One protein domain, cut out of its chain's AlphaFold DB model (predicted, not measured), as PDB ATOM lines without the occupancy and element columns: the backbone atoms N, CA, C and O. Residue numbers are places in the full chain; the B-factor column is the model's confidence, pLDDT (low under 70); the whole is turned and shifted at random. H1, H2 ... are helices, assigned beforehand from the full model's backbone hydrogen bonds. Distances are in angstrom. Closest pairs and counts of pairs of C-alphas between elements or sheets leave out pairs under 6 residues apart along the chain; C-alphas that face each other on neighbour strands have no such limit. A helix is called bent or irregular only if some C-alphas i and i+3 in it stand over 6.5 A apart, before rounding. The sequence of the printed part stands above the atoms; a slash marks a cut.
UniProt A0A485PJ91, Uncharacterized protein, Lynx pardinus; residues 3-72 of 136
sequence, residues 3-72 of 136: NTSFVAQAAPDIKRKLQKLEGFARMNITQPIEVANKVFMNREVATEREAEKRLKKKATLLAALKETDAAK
ATOM      1  N   ASN A   3      50.887  15.745  50.819       86.88
ATOM      2  CA  ASN A   3      50.567  17.124  51.203       86.88
ATOM      3  C   ASN A   3      51.731  18.102  50.989       86.88
ATOM      4  O   ASN A   3      51.531  19.230  50.538       86.88
ATOM      5  N   THR A   4      52.961  17.683  51.298       89.06
ATOM      6  CA  THR A   4      54.150  18.531  51.126       89.06
ATOM      7  C   THR A   4      54.429  18.791  49.650       89.06
ATOM      8  O   THR A   4      54.719  19.925  49.276       89.06
ATOM      9  N   SER A   5      54.275  17.768  48.803       91.62
ATOM     10  CA  SER A   5      54.428  17.895  47.351       91.62
ATOM     11  C   SER A   5      53.337  18.773  46.735       91.62
ATOM     12  O   SER A   5      53.638  19.602  45.881       91.62
ATOM     13  N   PHE A   6      52.093  18.656  47.213       91.88
ATOM     14  CA  PHE A   6      50.981  19.513  46.795       91.88
ATOM     15  C   PHE A   6      51.258  20.997  47.080       91.88
ATOM     16  O   PHE A   6      51.141  21.836  46.191       91.88
ATOM     17  N   VAL A   7      51.709  21.335  48.292       91.81
ATOM     18  CA  VAL A   7      52.042  22.726  48.664       91.81
ATOM     19  C   VAL A   7      53.259  23.259  47.918       91.81
ATOM     20  O   VAL A   7      53.313  24.453  47.622       91.81
ATOM     21  N   ALA A   8      54.237  22.406  47.618       92.69
ATOM     22  CA  ALA A   8      55.404  22.801  46.837       92.69
ATOM     23  C   ALA A   8      55.024  23.230  45.411       92.69
ATOM     24  O   ALA A   8      55.622  24.172  44.894       92.69
ATOM     25  N   GLN A   9      54.021  22.575  44.817       94.31
ATOM     26  CA  GLN A   9      53.536  22.840  43.457       94.31
ATOM     27  C   GLN A   9      52.414  23.893  43.392       94.31
ATOM     28  O   GLN A   9      52.133  24.426  42.322       94.31
ATOM     29  N   ALA A  10      51.762  24.202  44.515       94.88
ATOM     30  CA  ALA A  10      50.666  25.164  44.561       94.88
ATOM     31  C   ALA A  10      51.114  26.604  44.239       94.88
ATOM     32  O   ALA A  10      52.237  27.019  44.535       94.88
ATOM     33  N   ALA A  11      50.182  27.401  43.705       95.56
ATOM     34  CA  ALA A  11      50.390  28.827  43.462       95.56
ATOM     35  C   ALA A  11      50.788  29.580  44.754       95.56
ATOM     36  O   ALA A  11      50.394  29.166  45.848       95.56
ATOM     37  N   PRO A  12      51.537  30.701  44.674       96.00
ATOM     38  CA  PRO A  12      52.128  31.340  45.854       96.00
ATOM     39  C   PRO A  12      51.128  31.753  46.944       96.00
ATOM     40  O   PRO A  12      51.414  31.643  48.134       96.00
ATOM     41  N   ASP A  13      49.955  32.248  46.567       95.25
ATOM     42  CA  ASP A  13      48.870  32.643  47.467       95.25
ATOM     43  C   ASP A  13      48.183  31.445  48.129       95.25
ATOM     44  O   ASP A  13      47.978  31.459  49.347       95.25
ATOM     45  N   ILE A  14      47.920  30.391  47.359       95.50
ATOM     46  CA  ILE A  14      47.388  29.121  47.863       95.50
ATOM     47  C   ILE A  14      48.388  28.482  48.831       95.50
ATOM     48  O   ILE A  14      48.029  28.146  49.959       95.50
ATOM     49  N   LYS A  15      49.665  28.404  48.447       95.06
ATOM     50  CA  LYS A  15      50.767  27.921  49.287       95.06
ATOM     51  C   LYS A  15      50.825  28.665  50.621       95.06
ATOM     52  O   LYS A  15      50.811  28.031  51.675       95.06
ATOM     53  N   ARG A  16      50.813  30.004  50.589       94.88
ATOM     54  CA  ARG A  16      50.786  30.842  51.803       94.88
ATOM     55  C   ARG A  16      49.556  30.576  52.671       94.88
ATOM     56  O   ARG A  16      49.657  30.684  53.889       94.88
ATOM     57  N   LYS A  17      48.397  30.274  52.078       95.25
ATOM     58  CA  LYS A  17      47.181  29.944  52.835       95.25
ATOM     59  C   LYS A  17      47.293  28.574  53.502       95.25
ATOM     60  O   LYS A  17      46.966  28.468  54.677       95.25
ATOM     61  N   LEU A  18      47.787  27.570  52.781       93.69
ATOM     62  CA  LEU A  18      47.941  26.199  53.276       93.69
ATOM     63  C   LEU A  18      48.993  26.092  54.385       93.69
ATOM     64  O   LEU A  18      48.752  25.432  55.385       93.69
ATOM     65  N   GLN A  19      50.119  26.799  54.260       91.31
ATOM     66  CA  GLN A  19      51.174  26.815  55.285       91.31
ATOM     67  C   GLN A  19      50.734  27.447  56.616       91.31
ATOM     68  O   GLN A  19      51.351  27.185  57.642       91.31
ATOM     69  N   LYS A  20      49.682  28.274  56.611       92.88
ATOM     70  CA  LYS A  20      49.102  28.873  57.824       92.88
ATOM     71  C   LYS A  20      48.114  27.952  58.541       92.88
ATOM     72  O   LYS A  20      47.657  28.304  59.622       92.88
ATOM     73  N   LEU A  21      47.739  26.825  57.935       90.50
ATOM     74  CA  LEU A  21      46.863  25.853  58.574       90.50
ATOM     75  C   LEU A  21      47.675  25.031  59.575       90.50
ATOM     76  O   LEU A  21      48.632  24.344  59.210       90.50
ATOM     77  N   GLU A  22      47.288  25.104  60.844       83.25
ATOM     78  CA  GLU A  22      47.894  24.300  61.897       83.25
ATOM     79  C   GLU A  22      47.688  22.807  61.607       83.25
ATOM     80  O   GLU A  22      46.624  22.379  61.160       83.25
ATOM     81  N   GLY A  23      48.736  22.003  61.791       82.81
ATOM     82  CA  GLY A  23      48.660  20.565  61.531       82.81
ATOM     83  C   GLY A  23      48.538  20.175  60.052       82.81
ATOM     84  O   GLY A  23      48.203  19.025  59.778       82.81
ATOM     85  N   PHE A  24      48.859  21.058  59.095       82.12
ATOM     86  CA  PHE A  24      48.790  20.773  57.649       82.12
ATOM     87  C   PHE A  24      49.441  19.435  57.233       82.12
ATOM     88  O   PHE A  24      48.907  18.689  56.409       82.12
ATOM     89  N   ALA A  25      50.586  19.087  57.830       81.25
ATOM     90  CA  ALA A  25      51.283  17.830  57.548       81.25
ATOM     91  C   ALA A  25      50.480  16.574  57.946       81.25
ATOM     92  O   ALA A  25      50.738  15.497  57.412       81.25
ATOM     93  N   ARG A  26      49.511  16.713  58.862       84.75
ATOM     94  CA  ARG A  26      48.617  15.652  59.351       84.75
ATOM     95  C   ARG A  26      47.230  15.683  58.696       84.75
ATOM     96  O   ARG A  26      46.429  14.794  58.958       84.75
ATOM     97  N   MET A  27      46.935  16.689  57.867       86.69
ATOM     98  CA  MET A  27      45.642  16.814  57.188       86.69
ATOM     99  C   MET A  27      45.441  15.715  56.142       86.69
ATOM    100  O   MET A  27      46.390  15.241  55.517       86.69
ATOM    101  N   ASN A  28      44.188  15.339  55.901       91.12
ATOM    102  CA  ASN A  28      43.850  14.527  54.736       91.12
ATOM    103  C   ASN A  28      43.973  15.390  53.468       91.12
ATOM    104  O   ASN A  28      43.590  16.554  53.507       91.12
ATOM    105  N   ILE A  29      44.466  14.832  52.355       89.31
ATOM    106  CA  ILE A  29      44.699  15.553  51.088       89.31
ATOM    107  C   ILE A  29      43.466  16.305  50.553       89.31
ATOM    108  O   ILE A  29      43.617  17.348  49.916       89.31
ATOM    109  N   THR A  30      42.254  15.844  50.863       92.50
ATOM    110  CA  THR A  30      41.008  16.515  50.467       92.50
ATOM    111  C   THR A  30      40.877  17.909  51.091       92.50
ATOM    112  O   THR A  30      40.434  18.844  50.429       92.50
ATOM    113  N   GLN A  31      41.343  18.098  52.329       92.38
ATOM    114  CA  GLN A  31      41.219  19.381  53.032       92.38
ATOM    115  C   GLN A  31      42.081  20.489  52.387       92.38
ATOM    116  O   GLN A  31      41.547  21.564  52.094       92.38
ATOM    117  N   PRO A  32      43.381  20.274  52.083       92.56
ATOM    118  CA  PRO A  32      44.165  21.202  51.276       92.56
ATOM    119  C   PRO A  32      43.549  21.533  49.914       92.56
ATOM    120  O   PRO A  32      43.628  22.686  49.494       92.56
ATOM    121  N   ILE A  33      42.933  20.557  49.235       93.94
ATOM    122  CA  ILE A  33      42.288  20.764  47.929       93.94
ATOM    123  C   ILE A  33      41.100  21.721  48.059       93.94
ATOM    124  O   ILE A  33      40.995  22.682  47.297       93.94
ATOM    125  N   GLU A  34      40.236  21.527  49.054       95.31
ATOM    126  CA  GLU A  34      39.095  22.418  49.296       95.31
ATOM    127  C   GLU A  34      39.533  23.851  49.614       95.31
ATOM    128  O   GLU A  34      38.952  24.821  49.112       95.31
ATOM    129  N   VAL A  35      40.584  24.008  50.424       94.69
ATOM    130  CA  VAL A  35      41.136  25.329  50.748       94.69
ATOM    131  C   VAL A  35      41.740  25.984  49.508       94.69
ATOM    132  O   VAL A  35      41.497  27.171  49.275       94.69
ATOM    133  N   ALA A  36      42.485  25.230  48.697       95.69
ATOM    134  CA  ALA A  36      43.039  25.717  47.438       95.69
ATOM    135  C   ALA A  36      41.935  26.186  46.480       95.69
ATOM    136  O   ALA A  36      42.013  27.304  45.968       95.69
ATOM    137  N   ASN A  37      40.869  25.395  46.329       96.06
ATOM    138  CA  ASN A  37      39.714  25.743  45.502       96.06
ATOM    139  C   ASN A  37      39.020  27.019  45.993       96.06
ATOM    140  O   ASN A  37      38.717  27.900  45.191       96.06
ATOM    141  N   LYS A  38      38.823  27.181  47.308       96.69
ATOM    142  CA  LYS A  38      38.262  28.423  47.872       96.69
ATOM    143  C   LYS A  38      39.122  29.645  47.566       96.69
ATOM    144  O   LYS A  38      38.588  30.692  47.213       96.69
ATOM    145  N   VAL A  39      40.441  29.537  47.721       96.25
ATOM    146  CA  VAL A  39      41.358  30.649  47.421       96.25
ATOM    147  C   VAL A  39      41.317  30.993  45.934       96.25
ATOM    148  O   VAL A  39      41.215  32.171  45.596       96.25
ATOM    149  N   PHE A  40      41.321  29.981  45.067       95.88
ATOM    150  CA  PHE A  40      41.224  30.155  43.621       95.88
ATOM    151  C   PHE A  40      39.930  30.870  43.209       95.88
ATOM    152  O   PHE A  40      39.983  31.906  42.554       95.88
ATOM    153  N   MET A  41      38.768  30.400  43.671       95.06
ATOM    154  CA  MET A  41      37.484  31.026  43.327       95.06
ATOM    155  C   MET A  41      37.375  32.459  43.859       95.06
ATOM    156  O   MET A  41      36.902  33.357  43.166       95.06
ATOM    157  N   ASN A  42      37.869  32.710  45.073       94.56
ATOM    158  CA  ASN A  42      37.864  34.057  45.642       94.56
ATOM    159  C   ASN A  42      38.748  35.032  44.856       94.56
ATOM    160  O   ASN A  42      38.433  36.223  44.799       94.56
ATOM    161  N   ARG A  43      39.843  34.548  44.258       92.44
ATOM    162  CA  ARG A  43      40.702  35.353  43.388       92.44
ATOM    163  C   ARG A  43      39.947  35.803  42.140       92.44
ATOM    164  O   ARG A  43      39.969  36.995  41.859       92.44
ATOM    165  N   GLU A  44      39.252  34.896  41.460       88.94
ATOM    166  CA  GLU A  44      38.468  35.220  40.256       88.94
ATOM    167  C   GLU A  44      37.339  36.220  40.556       88.94
ATOM    168  O   GLU A  44      37.144  37.207  39.850       88.94
ATOM    169  N   VAL A  45      36.645  36.047  41.682       92.56
ATOM    170  CA  VAL A  45      35.612  37.006  42.111       92.56
ATOM    171  C   VAL A  45      36.215  38.379  42.432       92.56
ATOM    172  O   VAL A  45      35.607  39.418  42.162       92.56
ATOM    173  N   ALA A  46      37.405  38.425  43.037       91.44
ATOM    174  CA  ALA A  46      38.071  39.686  43.350       91.44
ATOM    175  C   ALA A  46      38.539  40.421  42.083       91.44
ATOM    176  O   ALA A  46      38.351  41.639  41.994       91.44
ATOM    177  N   THR A  47      39.100  39.701  41.109       91.94
ATOM    178  CA  THR A  47      39.556  40.279  39.836       91.94
ATOM    179  C   THR A  47      38.388  40.817  39.015       91.94
ATOM    180  O   THR A  47      38.477  41.937  38.506       91.94
ATOM    181  N   GLU A  48      37.271  40.090  38.946       92.69
ATOM    182  CA  GLU A  48      36.063  40.544  38.252       92.69
ATOM    183  C   GLU A  48      35.491  41.819  38.886       92.69
ATOM    184  O   GLU A  48      35.275  42.821  38.198       92.69
ATOM    185  N   ARG A  49      35.348  41.845  40.217       93.94
ATOM    186  CA  ARG A  49      34.885  43.040  40.946       93.94
ATOM    187  C   ARG A  49      35.796  44.244  40.728       93.94
ATOM    188  O   ARG A  49      35.328  45.384  40.686       93.94
ATOM    189  N   GLU A  50      37.105  44.038  40.640       94.81
ATOM    190  CA  GLU A  50      38.047  45.120  40.361       94.81
ATOM    191  C   GLU A  50      37.938  45.616  38.912       94.81
ATOM    192  O   GLU A  50      37.938  46.832  38.673       94.81
ATOM    193  N   ALA A  51      37.763  44.705  37.952       96.44
ATOM    194  CA  ALA A  51      37.516  45.043  36.556       96.44
ATOM    195  C   ALA A  51      36.218  45.848  36.390       96.44
ATOM    196  O   ALA A  51      36.230  46.888  35.724       96.44
ATOM    197  N   GLU A  52      35.141  45.439  37.062       96.75
ATOM    198  CA  GLU A  52      33.861  46.150  37.080       96.75
ATOM    199  C   GLU A  52      34.016  47.557  37.673       96.75
ATOM    200  O   GLU A  52      33.615  48.549  37.059       96.75
ATOM    201  N   LYS A  53      34.688  47.687  38.826       97.00
ATOM    202  CA  LYS A  53      34.988  48.998  39.431       97.00
ATOM    203  C   LYS A  53      35.780  49.888  38.479       97.00
ATOM    204  O   LYS A  53      35.506  51.088  38.387       97.00
ATOM    205  N   ARG A  54      36.763  49.329  37.771       97.38
ATOM    206  CA  ARG A  54      37.564  50.065  36.787       97.38
ATOM    207  C   ARG A  54      36.713  50.511  35.600       97.38
ATOM    208  O   ARG A  54      36.854  51.653  35.164       97.38
ATOM    209  N   LEU A  55      35.823  49.653  35.106       96.94
ATOM    210  CA  LEU A  55      34.902  49.986  34.022       96.94
ATOM    211  C   LEU A  55      33.917  51.082  34.443       96.94
ATOM    212  O   LEU A  55      33.765  52.066  33.723       96.94
ATOM    213  N   LYS A  56      33.335  50.979  35.641       96.69
ATOM    214  CA  LYS A  56      32.432  51.993  36.200       96.69
ATOM    215  C   LYS A  56      33.115  53.353  36.329       96.69
ATOM    216  O   LYS A  56      32.568  54.347  35.869       96.69
ATOM    217  N   LYS A  57      34.343  53.398  36.863       96.25
ATOM    218  CA  LYS A  57      35.145  54.635  36.928       96.25
ATOM    219  C   LYS A  57      35.372  55.239  35.540       96.25
ATOM    220  O   LYS A  57      35.195  56.441  35.371       96.25
ATOM    221  N   LYS A  58      35.722  54.419  34.542       96.62
ATOM    222  CA  LYS A  58      35.879  54.880  33.152       96.62
ATOM    223  C   LYS A  58      34.571  55.441  32.590       96.62
ATOM    224  O   LYS A  58      34.588  56.519  32.010       96.62
ATOM    225  N   ALA A  59      33.447  54.759  32.800       95.44
ATOM    226  CA  ALA A  59      32.135  55.218  32.347       95.44
ATOM    227  C   ALA A  59      31.733  56.555  32.995       95.44
ATOM    228  O   ALA A  59      31.274  57.453  32.295       95.44
ATOM    229  N   THR A  60      31.971  56.723  34.300       95.44
ATOM    230  CA  THR A  60      31.720  57.990  35.004       95.44
ATOM    231  C   THR A  60      32.562  59.135  34.440       95.44
ATOM    232  O   THR A  60      32.028  60.213  34.196       95.44
ATOM    233  N   LEU A  61      33.854  58.910  34.181       94.88
ATOM    234  CA  LEU A  61      34.721  59.929  33.577       94.88
ATOM    235  C   LEU A  61      34.267  60.301  32.156       94.88
ATOM    236  O   LEU A  61      34.225  61.480  31.815       94.88
ATOM    237  N   LEU A  62      33.881  59.312  31.342       93.50
ATOM    238  CA  LEU A  62      33.356  59.551  29.995       93.50
ATOM    239  C   LEU A  62      32.029  60.326  30.010       93.50
ATOM    240  O   LEU A  62      31.821  61.183  29.154       93.50
ATOM    241  N   ALA A  63      31.138  60.047  30.965       92.62
ATOM    242  CA  ALA A  63      29.886  60.786  31.123       92.62
ATOM    243  C   ALA A  63      30.139  62.249  31.522       92.62
ATOM    244  O   ALA A  63      29.590  63.152  30.897       92.62
ATOM    245  N   ALA A  64      31.036  62.484  32.485       90.62
ATOM    246  CA  ALA A  64      31.391  63.832  32.926       90.62
ATOM    247  C   ALA A  64      31.975  64.689  31.789       90.62
ATOM    248  O   ALA A  64      31.639  65.865  31.677       90.62
ATOM    249  N   LEU A  65      32.799  64.108  30.907       86.88
ATOM    250  CA  LEU A  65      33.305  64.816  29.723       86.88
ATOM    251  C   LEU A  65      32.166  65.243  28.784       86.88
ATOM    252  O   LEU A  65      32.123  66.401  28.377       86.88
ATOM    253  N   LYS A  66      31.197  64.357  28.511       81.12
ATOM    254  CA  LYS A  66      30.042  64.671  27.646       81.12
ATOM    255  C   LYS A  66      29.164  65.802  28.198       81.12
ATOM    256  O   LYS A  66      28.595  66.565  27.423       81.12
ATOM    257  N   GLU A  67      29.051  65.936  29.519       62.38
ATOM    258  CA  GLU A  67      28.267  67.011  30.143       62.38
ATOM    259  C   GLU A  67      28.935  68.392  30.032       62.38
ATOM    260  O   GLU A  67      28.236  69.407  30.007       62.38
ATOM    261  N   THR A  68      30.264  68.466  29.889       58.12
ATOM    262  CA  THR A  68      30.955  69.758  29.706       58.12
ATOM    263  C   THR A  68      30.662  70.419  28.356       58.12
ATOM    264  O   THR A  68      30.649  71.650  28.275       58.12
ATOM    265  N   ASP A  69      30.320  69.637  27.330       52.12
ATOM    266  CA  ASP A  69      29.865  70.157  26.036       52.12
ATOM    267  C   ASP A  69      28.388  70.597  26.070       52.12
ATOM    268  O   ASP A  69      28.006  71.561  25.404       52.12
ATOM    269  N   ALA A  70      27.558  69.962  26.908       51.16
ATOM    270  CA  ALA A  70      26.140  70.300  27.072       51.16
ATOM    271  C   ALA A  70      25.889  71.471  28.050       51.16
ATOM    272  O   ALA A  70      24.859  72.146  27.975       51.16
ATOM    273  N   ALA A  71      26.840  71.785  28.936       48.81
ATOM    274  CA  ALA A  71      26.723  72.880  29.905       48.81
ATOM    275  C   ALA A  71      26.703  74.293  29.276       48.81
ATOM    276  O   ALA A  71      26.493  75.281  29.986       48.81
ATOM    277  N   LYS A  72      26.871  74.423  27.950       51.56
ATOM    278  CA  LYS A  72      26.754  75.705  27.232       51.56
ATOM    279  C   LYS A  72      25.325  76.081  26.817       51.56
ATOM    280  O   LYS A  72      25.127  77.226  26.416       51.56
TER     281      LYS A  72
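This is residues 3 to 72 of the 136 residues of an uncharacterized protein of Lynx pardinus (UniProt A0A485PJ91). One long straight helix, H3, has a small head at its first end, where the short helices H1 and H2 fold back on each other and H2 packs on H3 along residues 32 to 40. Beyond the head, residues 44 to 72, of which 44 to 70 belong to H3, stick out as a free arm that makes most of the length. The printed part has 70 residues with three named helices, in the order H1, H2, H3, and no named strand; the class is all helix. The whole is extended, with a radius of gyration of the C-alphas of 21.3 A, and spans 71 by 17 by 16 A along its three main axes.

H1 is residues 3 to 9, seven residues, and begins with C-alpha 3 at (50.567, 17.124, 51.203). H2 is residues 12 to 19, eight residues, and begins with C-alpha 12 at (52.128, 31.340, 45.854). H3 is residues 30 to 70, 41 residues and 60.5 A from first to last C-alpha, and ends with C-alpha 70 at (26.140, 70.300, 27.072). None of the three is bent or irregular.

H1 and H2 form a helical hairpin. They touch, with the C-alphas of Val 7 and Lys 15 the closest at 5.4 A, and run opposite ways at a shallow tilt of 15 degrees. H2 and H3 form a second helical hairpin. They touch, with the C-alphas of Ile 14 and Ala 36 the closest at 5.5 A, and run opposite ways at a steep tilt of 40 degrees. H3 touches H2 with residues 32 to 40 alone. H1 and H3 are close but not clearly touching: their closest C-alphas, those of Asn 3 and Pro 32, are 7.6 A apart. They run the same way at a tilt of 35.4 degrees, only just steep. In H1 and H2 every O i to N i+4 pair is within hydrogen-bond range; in H3, 35 of 37 are.

The C-alphas of Arg 26 and Lys 72 are the two farthest apart, at 71.5 A. Without residues 44 to 72, which stand free, the body has 41 residues and spans 26 by 16 by 15 A, with a radius of gyration of 9.1 A. The printed part has no cut. The link from H1 to H2 is tight, with 2 residues, and the link from H2 to H3 is short, with 10. The mean pLDDT of the printed part is 89.3, and residues 67 to 72 are under 70.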